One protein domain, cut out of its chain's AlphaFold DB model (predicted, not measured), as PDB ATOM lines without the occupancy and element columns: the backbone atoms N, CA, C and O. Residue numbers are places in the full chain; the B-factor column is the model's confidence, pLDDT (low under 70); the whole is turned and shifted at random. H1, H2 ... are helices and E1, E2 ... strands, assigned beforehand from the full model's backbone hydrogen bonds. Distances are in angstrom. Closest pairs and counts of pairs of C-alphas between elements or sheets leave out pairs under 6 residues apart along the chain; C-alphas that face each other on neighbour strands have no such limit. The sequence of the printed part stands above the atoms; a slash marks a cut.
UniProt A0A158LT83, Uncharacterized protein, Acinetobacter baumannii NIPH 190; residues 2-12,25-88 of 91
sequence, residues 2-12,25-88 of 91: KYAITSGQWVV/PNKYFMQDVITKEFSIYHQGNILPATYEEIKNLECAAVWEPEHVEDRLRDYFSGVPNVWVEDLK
ATOM      1  N   LYS A   2     -40.065   6.477 -33.245       82.50
ATOM      2  CA  LYS A   2     -40.803   7.684 -32.747       82.50
ATOM      3  C   LYS A   2     -39.877   8.834 -32.310       82.50
ATOM      4  O   LYS A   2     -40.217  10.001 -32.495       82.50
ATOM      5  N   TYR A   3     -38.710   8.491 -31.761       91.19
ATOM      6  CA  TYR A   3     -37.747   9.470 -31.283       91.19
ATOM      7  C   TYR A   3     -37.215  10.400 -32.378       91.19
ATOM      8  O   TYR A   3     -36.973  11.554 -32.062       91.19
ATOM      9  N   ALA A   4     -37.093   9.948 -33.633       91.50
ATOM     10  CA  ALA A   4     -36.569  10.760 -34.738       91.50
ATOM     11  C   ALA A   4     -37.421  12.007 -34.995       91.50
ATOM     12  O   ALA A   4     -36.913  13.083 -35.291       91.50
ATOM     13  N   ILE A   5     -38.737  11.864 -34.825       92.12
ATOM     14  CA  ILE A   5     -39.686  12.970 -34.944       92.12
ATOM     15  C   ILE A   5     -39.634  13.834 -33.681       92.12
ATOM     16  O   ILE A   5     -39.556  15.056 -33.759       92.12
ATOM     17  N   THR A   6     -39.663  13.221 -32.492       93.06
ATOM     18  CA  THR A   6     -39.748  13.984 -31.232       93.06
ATOM     19  C   THR A   6     -38.451  14.694 -30.845       93.06
ATOM     20  O   THR A   6     -38.511  15.667 -30.102       93.06
ATOM     21  N   SER A   7     -37.291  14.222 -31.313       91.56
ATOM     22  CA  SER A   7     -35.996  14.890 -31.125       91.56
ATOM     23  C   SER A   7     -35.799  16.079 -32.071       91.56
ATOM     24  O   SER A   7     -34.886  16.871 -31.859       91.56
ATOM     25  N   GLY A   8     -36.637  16.204 -33.107       88.62
ATOM     26  CA  GLY A   8     -36.485  17.199 -34.165       88.62
ATOM     27  C   GLY A   8     -35.482  16.817 -35.259       88.62
ATOM     28  O   GLY A   8     -35.228  17.645 -36.129       88.62
ATOM     29  N   GLN A   9     -34.934  15.595 -35.252       92.06
ATOM     30  CA  GLN A   9     -34.075  15.097 -36.337       92.06
ATOM     31  C   GLN A   9     -34.842  15.060 -37.664       92.06
ATOM     32  O   GLN A   9     -34.338  15.520 -38.686       92.06
ATOM     33  N   TRP A  10     -36.083  14.564 -37.642       94.44
ATOM     34  CA  TRP A  10     -36.979  14.561 -38.796       94.44
ATOM     35  C   TRP A  10     -38.117  15.554 -38.598       94.44
ATOM     36  O   TRP A  10     -38.989  15.380 -37.742       94.44
ATOM     37  N   VAL A  11     -38.130  16.589 -39.436       94.06
ATOM     38  CA  VAL A  11     -39.223  17.561 -39.496       94.06
ATOM     39  C   VAL A  11     -40.374  16.961 -40.300       94.06
ATOM     40  O   VAL A  11     -40.189  16.521 -41.432       94.06
ATOM     41  N   VAL A  12     -41.580  16.954 -39.728       93.00
ATOM     42  CA  VAL A  12     -42.785  16.503 -40.436       93.00
ATOM     43  C   VAL A  12     -43.207  17.580 -41.432       93.00
ATOM     44  O   VAL A  12     -43.551  18.688 -41.028       93.00
ATOM     45  N   PRO A  25     -49.075  -6.115 -47.134       87.62
ATOM     46  CA  PRO A  25     -47.936  -6.569 -46.345       87.62
ATOM     47  C   PRO A  25     -46.936  -7.376 -47.177       87.62
ATOM     48  O   PRO A  25     -47.297  -8.356 -47.827       87.62
ATOM     49  N   ASN A  26     -45.662  -6.994 -47.099       91.75
ATOM     50  CA  ASN A  26     -44.567  -7.749 -47.700       91.75
ATOM     51  C   ASN A  26     -44.177  -8.971 -46.856       91.75
ATOM     52  O   ASN A  26     -44.440  -9.049 -45.652       91.75
ATOM     53  N   LYS A  27     -43.513  -9.926 -47.515       96.19
ATOM     54  CA  LYS A  27     -42.801 -11.030 -46.866       96.19
ATOM     55  C   LYS A  27     -41.360 -10.614 -46.610       96.19
ATOM     56  O   LYS A  27     -40.751  -9.966 -47.457       96.19
ATOM     57  N   TYR A  28     -40.818 -11.054 -45.485       97.25
ATOM     58  CA  TYR A  28     -39.428 -10.818 -45.108       97.25
ATOM     59  C   TYR A  28     -38.784 -12.142 -44.729       97.25
ATOM     60  O   TYR A  28     -39.473 -13.033 -44.233       97.25
ATOM     61  N   PHE A  29     -37.483 -12.283 -44.942       97.69
ATOM     62  CA  PHE A  29     -36.761 -13.455 -44.460       97.69
ATOM     63  C   PHE A  29     -36.087 -13.182 -43.118       97.69
ATOM     64  O   PHE A  29     -35.779 -12.047 -42.764       97.69
ATOM     65  N   MET A  30     -35.833 -14.245 -42.376       97.25
ATOM     66  CA  MET A  30     -35.038 -14.259 -41.161       97.25
ATOM     67  C   MET A  30     -33.987 -15.353 -41.301       97.25
ATOM     68  O   MET A  30     -34.241 -16.384 -41.930       97.25
ATOM     69  N   GLN A  31     -32.818 -15.134 -40.709       96.56
ATOM     70  CA  GLN A  31     -31.745 -16.117 -40.671       96.56
ATOM     71  C   GLN A  31     -31.239 -16.270 -39.239       96.56
ATOM     72  O   GLN A  31     -30.841 -15.286 -38.613       96.56
ATOM     73  N   ASP A  32     -31.224 -17.501 -38.735       95.12
ATOM     74  CA  ASP A  32     -30.605 -17.798 -37.447       95.12
ATOM     75  C   ASP A  32     -29.077 -17.676 -37.558       95.12
ATOM     76  O   ASP A  32     -28.436 -18.248 -38.443       95.12
ATOM     77  N   VAL A  33     -28.463 -16.905 -36.661       91.56
ATOM     78  CA  VAL A  33     -27.020 -16.631 -36.723       91.56
ATOM     79  C   VAL A  33     -26.160 -17.837 -36.335       91.56
ATOM     80  O   VAL A  33     -25.003 -17.895 -36.766       91.56
ATOM     81  N   ILE A  34     -26.710 -18.785 -35.570       94.19
ATOM     82  CA  ILE A  34     -26.059 -20.000 -35.069       94.19
ATOM     83  C   ILE A  34     -26.301 -21.167 -36.031       94.19
ATOM     84  O   ILE A  34     -25.333 -21.752 -36.514       94.19
ATOM     85  N   THR A  35     -27.562 -21.504 -36.325       95.50
ATOM     86  CA  THR A  35     -27.916 -22.680 -37.148       95.50
ATOM     87  C   THR A  35     -27.846 -22.407 -38.646       95.50
ATOM     88  O   THR A  35     -27.751 -23.349 -39.427       95.50
ATOM     89  N   LYS A  36     -27.861 -21.128 -39.050       94.62
ATOM     90  CA  LYS A  36     -27.968 -20.665 -40.448       94.62
ATOM     91  C   LYS A  36     -29.287 -21.022 -41.134       94.62
ATOM     92  O   LYS A  36     -29.412 -20.802 -42.334       94.62
ATOM     93  N   GLU A  37     -30.278 -21.505 -40.390       97.00
ATOM     94  CA  GLU A  37     -31.596 -21.824 -40.934       97.00
ATOM     95  C   GLU A  37     -32.345 -20.558 -41.358       97.00
ATOM     96  O   GLU A  37     -32.285 -19.517 -40.692       97.00
ATOM     97  N   PHE A  38     -33.075 -20.663 -42.470       98.00
ATOM     98  CA  PHE A  38     -33.911 -19.590 -42.988       98.00
ATOM     99  C   PHE A  38     -35.372 -19.786 -42.600       98.00
ATOM    100  O   PHE A  38     -35.896 -20.901 -42.538       98.00
ATOM    101  N   SER A  39     -36.057 -18.670 -42.393       98.00
ATOM    102  CA  SER A  39     -37.507 -18.633 -42.242       98.00
ATOM    103  C   SER A  39     -38.094 -17.401 -42.917       98.00
ATOM    104  O   SER A  39     -37.396 -16.418 -43.160       98.00
ATOM    105  N   ILE A  40     -39.378 -17.460 -43.255       98.31
ATOM    106  CA  ILE A  40     -40.135 -16.338 -43.804       98.31
ATOM    107  C   ILE A  40     -41.108 -15.844 -42.746       98.31
ATOM    108  O   ILE A  40     -41.929 -16.605 -42.237       98.31
ATOM    109  N   TYR A  41     -41.042 -14.544 -42.481       97.31
ATOM    110  CA  TYR A  41     -42.043 -13.804 -41.739       97.31
ATOM    111  C   TYR A  41     -43.093 -13.221 -42.691       97.31
ATOM    112  O   TYR A  41     -42.771 -12.521 -43.657       97.31
ATOM    113  N   HIS A  42     -44.367 -13.469 -42.391       96.31
ATOM    114  CA  HIS A  42     -45.495 -12.848 -43.081       96.31
ATOM    115  C   HIS A  42     -46.709 -12.730 -42.157       96.31
ATOM    116  O   HIS A  42     -47.246 -13.734 -41.687       96.31
ATOM    117  N   GLN A  43     -47.160 -11.493 -41.914       93.38
ATOM    118  CA  GLN A  43     -48.376 -11.195 -41.141       93.38
ATOM    119  C   GLN A  43     -48.432 -11.919 -39.779       93.38
ATOM    120  O   GLN A  43     -49.447 -12.507 -39.415       93.38
ATOM    121  N   GLY A  44     -47.324 -11.912 -39.032       93.06
ATOM    122  CA  GLY A  44     -47.245 -12.550 -37.710       93.06
ATOM    123  C   GLY A  44     -46.934 -14.049 -37.723       93.06
ATOM    124  O   GLY A  44     -46.709 -14.617 -36.659       93.06
ATOM    125  N   ASN A  45     -46.870 -14.685 -38.894       96.25
ATOM    126  CA  ASN A  45     -46.494 -16.090 -39.026       96.25
ATOM    127  C   ASN A  45     -45.021 -16.209 -39.412       96.25
ATOM    128  O   ASN A  45     -44.540 -15.430 -40.235       96.25
ATOM    129  N   ILE A  46     -44.338 -17.203 -38.845       97.56
ATOM    130  CA  ILE A  46     -42.957 -17.558 -39.181       97.56
ATOM    131  C   ILE A  46     -42.959 -19.012 -39.634       97.56
ATOM    132  O   ILE A  46     -43.430 -19.886 -38.907       97.56
ATOM    133  N   LEU A  47     -42.455 -19.264 -40.838       97.69
ATOM    134  CA  LEU A  47     -42.377 -20.601 -41.423       97.69
ATOM    135  C   LEU A  47     -40.944 -20.884 -41.889       97.69
ATOM    136  O   LEU A  47     -40.313 -19.965 -42.412       97.69
ATOM    137  N   PRO A  48     -40.426 -22.117 -41.738       97.94
ATOM    138  CA  PRO A  48     -39.143 -22.505 -42.324       97.94
ATOM    139  C   PRO A  48     -39.117 -22.262 -43.836       97.94
ATOM    140  O   PRO A  48     -40.145 -22.403 -44.500       97.94
ATOM    141  N   ALA A  49     -37.949 -21.914 -44.371       97.69
ATOM    142  CA  ALA A  49     -37.767 -21.619 -45.786       97.69
ATOM    143  C   ALA A  49     -36.394 -22.074 -46.293       97.69
ATOM    144  O   ALA A  49     -35.458 -22.306 -45.530       97.69
ATOM    145  N   THR A  50     -36.276 -22.185 -47.608       96.56
ATOM    146  CA  THR A  50     -35.031 -22.456 -48.329       96.56
ATOM    147  C   THR A  50     -34.380 -21.161 -48.818       96.56
ATOM    148  O   THR A  50     -35.032 -20.122 -48.935       96.56
ATOM    149  N   TYR A  51     -33.090 -21.219 -49.169       95.56
ATOM    150  CA  TYR A  51     -32.381 -20.074 -49.755       95.56
ATOM    151  C   TYR A  51     -33.056 -19.554 -51.040       95.56
ATOM    152  O   TYR A  51     -33.177 -18.350 -51.253       95.56
ATOM    153  N   GLU A  52     -33.548 -20.459 -51.889       96.12
ATOM    154  CA  GLU A  52     -34.203 -20.093 -53.150       96.12
ATOM    155  C   GLU A  52     -35.503 -19.308 -52.940       96.12
ATOM    156  O   GLU A  52     -35.823 -18.427 -53.739       96.12
ATOM    157  N   GLU A  53     -36.224 -19.582 -51.852       96.25
ATOM    158  CA  GLU A  53     -37.452 -18.867 -51.487       96.25
ATOM    159  C   GLU A  53     -37.176 -17.471 -50.913       96.25
ATOM    160  O   GLU A  53     -38.029 -16.588 -51.021       96.25
ATOM    161  N   ILE A  54     -35.996 -17.257 -50.321       96.44
ATOM    162  CA  ILE A  54     -35.668 -16.032 -49.576       96.44
ATOM    163  C   ILE A  54     -34.676 -15.102 -50.278       96.44
ATOM    164  O   ILE A  54     -34.611 -13.932 -49.915       96.44
ATOM    165  N   LYS A  55     -33.944 -15.553 -51.305       94.25
ATOM    166  CA  LYS A  55     -32.872 -14.776 -51.969       94.25
ATOM    167  C   LYS A  55     -33.282 -13.399 -52.514       94.25
ATOM    168  O   LYS A  55     -32.425 -12.546 -52.707       94.25
ATOM    169  N   ASN A  56     -34.575 -13.202 -52.779       93.88
ATOM    170  CA  ASN A  56     -35.140 -11.953 -53.297       93.88
ATOM    171  C   ASN A  56     -35.990 -11.197 -52.259       93.88
ATOM    172  O   ASN A  56     -36.619 -10.199 -52.603       93.88
ATOM    173  N   LEU A  57     -36.071 -11.694 -51.023       95.62
ATOM    174  CA  LEU A  57     -36.785 -11.034 -49.936       95.62
ATOM    175  C   LEU A  57     -35.830 -10.129 -49.159       95.62
ATOM    176  O   LEU A  57     -34.632 -10.389 -49.071       95.62
ATOM    177  N   GLU A  58     -36.375  -9.079 -48.554       95.19
ATOM    178  CA  GLU A  58     -35.626  -8.282 -47.587       95.19
ATOM    179  C   GLU A  58     -35.556  -8.997 -46.232       95.19
ATOM    180  O   GLU A  58     -36.460  -9.750 -45.858       95.19
ATOM    181  N   CYS A  59     -34.487  -8.742 -45.481       95.56
ATOM    182  CA  CYS A  59     -34.339  -9.253 -44.123       95.56
ATOM    183  C   CYS A  59     -35.327  -8.555 -43.178       95.56
ATOM    184  O   CYS A  59     -35.504  -7.334 -43.229       95.56
ATOM    185  N   ALA A  60     -35.948  -9.316 -42.283       95.25
ATOM    186  CA  ALA A  60     -36.744  -8.778 -41.193       95.25
ATOM    187  C   ALA A  60     -35.804  -8.137 -40.159       95.25
ATOM    188  O   ALA A  60     -35.196  -8.822 -39.338       95.25
ATOM    189  N   ALA A  61     -35.690  -6.812 -40.209       92.25
ATOM    190  CA  ALA A  61     -34.801  -6.035 -39.352       92.25
ATOM    191  C   ALA A  61     -35.530  -4.855 -38.696       92.25
ATOM    192  O   ALA A  61     -36.518  -4.331 -39.219       92.25
ATOM    193  N   VAL A  62     -35.013  -4.419 -37.546       90.94
ATOM    194  CA  VAL A  62     -35.408  -3.152 -36.922       90.94
ATOM    195  C   VAL A  62     -34.539  -2.047 -37.510       90.94
ATOM    196  O   VAL A  62     -33.314  -2.110 -37.449       90.94
ATOM    197  N   TRP A  63     -35.185  -1.036 -38.082       91.06
ATOM    198  CA  TRP A  63     -34.510   0.099 -38.700       91.06
ATOM    199  C   TRP A  63     -34.473   1.289 -37.744       91.06
ATOM    200  O   TRP A  63     -35.512   1.699 -37.215       91.06
ATOM    201  N   GLU A  64     -33.279   1.849 -37.564       93.00
ATOM    202  CA  GLU A  64     -33.073   3.139 -36.914       93.00
ATOM    203  C   GLU A  64     -33.005   4.257 -37.971       93.00
ATOM    204  O   GLU A  64     -32.783   3.976 -39.153       93.00
ATOM    205  N   PRO A  65     -33.250   5.521 -37.590       93.75
ATOM    206  CA  PRO A  65     -33.283   6.665 -38.499       93.75
ATOM    207  C   PRO A  65     -32.024   6.785 -39.355       93.75
ATOM    208  O   PRO A  65     -32.133   7.001 -40.557       93.75
ATOM    209  N   GLU A  66     -30.846   6.565 -38.771       93.19
ATOM    210  CA  GLU A  66     -29.560   6.630 -39.468       93.19
ATOM    211  C   GLU A  66     -29.486   5.580 -40.584       93.19
ATOM    212  O   GLU A  66     -29.039   5.879 -41.689       93.19
ATOM    213  N   HIS A  67     -30.020   4.377 -40.348       95.06
ATOM    214  CA  HIS A  67     -30.074   3.337 -41.373       95.06
ATOM    215  C   HIS A  67     -30.947   3.759 -42.569       95.06
ATOM    216  O   HIS A  67     -30.621   3.456 -43.718       95.06
ATOM    217  N   VAL A  68     -32.061   4.456 -42.311       94.38
ATOM    218  CA  VAL A  68     -32.961   4.968 -43.359       94.38
ATOM    219  C   VAL A  68     -32.300   6.115 -44.124       94.38
ATOM    220  O   VAL A  68     -32.334   6.133 -45.355       94.38
ATOM    221  N   GLU A  69     -31.679   7.053 -43.410       95.44
ATOM    222  CA  GLU A  69     -30.971   8.194 -43.995       95.44
ATOM    223  C   GLU A  69     -29.813   7.749 -44.892       95.44
ATOM    224  O   GLU A  69     -29.711   8.213 -46.030       95.44
ATOM    225  N   ASP A  70     -28.977   6.826 -44.416       97.25
ATOM    226  CA  ASP A  70     -27.868   6.267 -45.189       97.25
ATOM    227  C   ASP A  70     -28.380   5.556 -46.440       97.25
ATOM    228  O   ASP A  70     -27.878   5.795 -47.537       97.25
ATOM    229  N   ARG A  71     -29.434   4.738 -46.313       96.38
ATOM    230  CA  ARG A  71     -29.999   4.002 -47.450       96.38
ATOM    231  C   ARG A  71     -30.527   4.942 -48.534       96.38
ATOM    232  O   ARG A  71     -30.313   4.676 -49.715       96.38
ATOM    233  N   LEU A  72     -31.181   6.041 -48.154       97.12
ATOM    234  CA  LEU A  72     -31.625   7.068 -49.102       97.12
ATOM    235  C   LEU A  72     -30.433   7.790 -49.739       97.12
ATOM    236  O   LEU A  72     -30.378   7.919 -50.963       97.12
ATOM    237  N   ARG A  73     -29.469   8.241 -48.928       98.12
ATOM    238  CA  ARG A  73     -28.276   8.956 -49.401       98.12
ATOM    239  C   ARG A  73     -27.489   8.127 -50.413       98.12
ATOM    240  O   ARG A  73     -27.149   8.639 -51.481       98.12
ATOM    241  N   ASP A  74     -27.242   6.862 -50.099       98.31
ATOM    242  CA  ASP A  74     -26.460   5.953 -50.934       98.31
ATOM    243  C   ASP A  74     -27.208   5.596 -52.221       98.31
ATOM    244  O   ASP A  74     -26.616   5.623 -53.301       98.31
ATOM    245  N   TYR A  75     -28.527   5.372 -52.135       97.88
ATOM    246  CA  TYR A  75     -29.379   5.132 -53.301       97.88
ATOM    247  C   TYR A  75     -29.311   6.287 -54.307       97.88
ATOM    248  O   TYR A  75     -29.044   6.062 -55.487       97.88
ATOM    249  N   PHE A  76     -29.486   7.531 -53.848       98.12
ATOM    250  CA  PHE A  76     -29.404   8.705 -54.726       98.12
ATOM    251  C   PHE A  76     -27.979   9.000 -55.211       98.12
ATOM    252  O   PHE A  76     -27.811   9.637 -56.249       98.12
ATOM    253  N   SER A  77     -26.964   8.518 -54.494       97.94
ATOM    254  CA  SER A  77     -25.557   8.635 -54.893       97.94
ATOM    255  C   SER A  77     -25.094   7.491 -55.805       97.94
ATOM    256  O   SER A  77     -23.982   7.542 -56.325       97.94
ATOM    257  N   GLY A  78     -25.924   6.461 -56.013       97.56
ATOM    258  CA  GLY A  78     -25.593   5.296 -56.833       97.56
ATOM    259  C   GLY A  78     -24.486   4.414 -56.248       97.56
ATOM    260  O   GLY A  78     -23.786   3.740 -57.004       97.56
ATOM    261  N   VAL A  79     -24.300   4.426 -54.924       98.00
ATOM    262  CA  VAL A  79     -23.277   3.629 -54.229       98.00
ATOM    263  C   VAL A  79     -23.915   2.500 -53.409       98.00
ATOM    264  O   VAL A  79     -25.084   2.606 -53.031       98.00
ATOM    265  N   PRO A  80     -23.187   1.402 -53.129       97.62
ATOM    266  CA  PRO A  80     -23.685   0.352 -52.245       97.62
ATOM    267  C   PRO A  80     -23.943   0.880 -50.830       97.62
ATOM    268  O   PRO A  80     -23.131   1.634 -50.298       97.62
ATOM    269  N   ASN A  81     -25.033   0.427 -50.208       97.69
ATOM    270  CA  ASN A  81     -25.354   0.752 -48.821       97.69
ATOM    271  C   ASN A  81     -24.923  -0.378 -47.880       97.69
ATOM    272  O   ASN A  81     -25.329  -1.524 -48.065       97.69
ATOM    273  N   VAL A  82     -24.158  -0.043 -46.838       96.56
ATOM    274  CA  VAL A  82     -23.599  -1.028 -45.895       96.56
ATOM    275  C   VAL A  82     -24.675  -1.890 -45.227       96.56
ATOM    276  O   VAL A  82     -24.526  -3.106 -45.159       96.56
ATOM    277  N   TRP A  83     -25.799  -1.292 -44.820       95.38
ATOM    278  CA  TRP A  83     -26.882  -1.997 -44.129       95.38
ATOM    279  C   TRP A  83     -27.566  -3.010 -45.047       95.38
ATOM    280  O   TRP A  83     -27.853  -4.131 -44.638       95.38
ATOM    281  N   VAL A  84     -27.802  -2.630 -46.306       93.62
ATOM    282  CA  VAL A  84     -28.382  -3.523 -47.318       93.62
ATOM    283  C   VAL A  84     -27.450  -4.696 -47.610       93.62
ATOM    284  O   VAL A  84     -27.919  -5.826 -47.722       93.62
ATOM    285  N   GLU A  85     -26.146  -4.447 -47.719       95.25
ATOM    286  CA  GLU A  85     -25.155  -5.494 -47.980       95.25
ATOM    287  C   GLU A  85     -25.019  -6.469 -46.802       95.25
ATOM    288  O   GLU A  85     -25.059  -7.685 -47.000       95.25
ATOM    289  N   ASP A  86     -24.938  -5.957 -45.573       93.62
ATOM    290  CA  ASP A  86     -24.765  -6.776 -44.369       93.62
ATOM    291  C   ASP A  86     -25.973  -7.667 -44.062       93.62
ATOM    292  O   ASP A  86     -25.806  -8.756 -43.492       93.62
ATOM    293  N   LEU A  87     -27.167  -7.208 -44.451       94.56
ATOM    294  CA  LEU A  87     -28.444  -7.896 -44.270       94.56
ATOM    295  C   LEU A  87     -28.775  -8.885 -45.391       94.56
ATOM    296  O   LEU A  87     -29.836  -9.505 -45.331       94.56
ATOM    297  N   LYS A  88     -27.913  -9.073 -46.397       94.75
ATOM    298  CA  LYS A  88     -28.119 -10.128 -47.400       94.75
ATOM    299  C   LYS A  88     -28.090 -11.515 -46.745       94.75
ATOM    300  O   LYS A  88     -27.323 -11.729 -45.801       94.75
TER     301      LYS A  88
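What this domain is: This is residues 2 to 12 and 25 to 88 of the 91 residues of an uncharacterized protein of Acinetobacter baumannii NIPH 190 (UniProt A0A158LT83). The model is a loose, two-part shape: a small antiparallel sheet of three strands with the short helix H2 grazing it makes one part, and the helices H1, H3 and H4 make the other, joined to it by residues 55 to 64, with no named element. H3 is the longest helix; after it the chain folds back and H4 lies between H3 and the sheet, while H1 lies farthest from the mean of the C-alphas. The 75 printed residues hold four named helices and three named strands, in the order H1 E1 E2 E3 H2 H3 H4, with the sheet order E1 - E2 - E3; the class is mixed, helices and strands. The whole is loose, with a radius of gyration of the C-alphas of 15.0 A and spans of 41 by 29 by 25 A.

Where its parts are: E1 is residues 28 to 31, 10.3 A long, E2 is residues 38 to 42, 13.4 A, and E3 is residues 45 to 49, 12.3 A. C-alpha 28 stands at (-39.428, -10.818, -45.108). H2 is residues 51 to 54, 5.2 A long. H3, residues 65 to 77, measures 18.2 A and begins with C-alpha 65 at (-33.283, 6.665, -38.499). H4 is residues 82 to 86, 6.1 A long, ending with C-alpha 86 at (-24.765, -6.776, -44.369). H1 is residues 2 to 6, 6.6 A long.

How they stand to each other: The strands form a meander, each the antiparallel neighbour of the one before. E1 and E2 are a hairpin at 151 degrees, with N 30 and O 39 within hydrogen-bond range at 2.8 A. E2 and E3 are a hairpin at 149 degrees, with N 40 and O 47 within range at 2.8 A. Residues 58 to 59 pair parallel with residues 28 to 29 of E1. H2 is on the sheet but only grazes it, with its residues 51 to 54; its closest C-alphas to E1 are those of Phe 29 and Ile 54, 5.8 A apart. H3 and H4 are not on the sheet; they only just touch, with 3 pairs of C-alphas within 8 A, H3 with its residues 67 to 71 alone, the closest being His 67 and Trp 83 at 6.8 A. H1 is close to H3 but not clearly touching, Ala 4 and Pro 65 having the closest C-alphas at 6.5 A. In H1, H3 and H4 every O i to N i+4 pair is within hydrogen-bond range; H2 is too short for such a pair.

The domain as a whole: The C-alphas of Gly 8 and Thr 50 are the two farthest apart, 42.1 A. Residues 13 to 24 are not printed, and C-alphas 12 and 25 are 24.4 A apart across this cut, which the link from H1 to E1 crosses. Of the links that are printed whole, none is long. The mean pLDDT of the printed part is 95.0, and no printed residue is under 70.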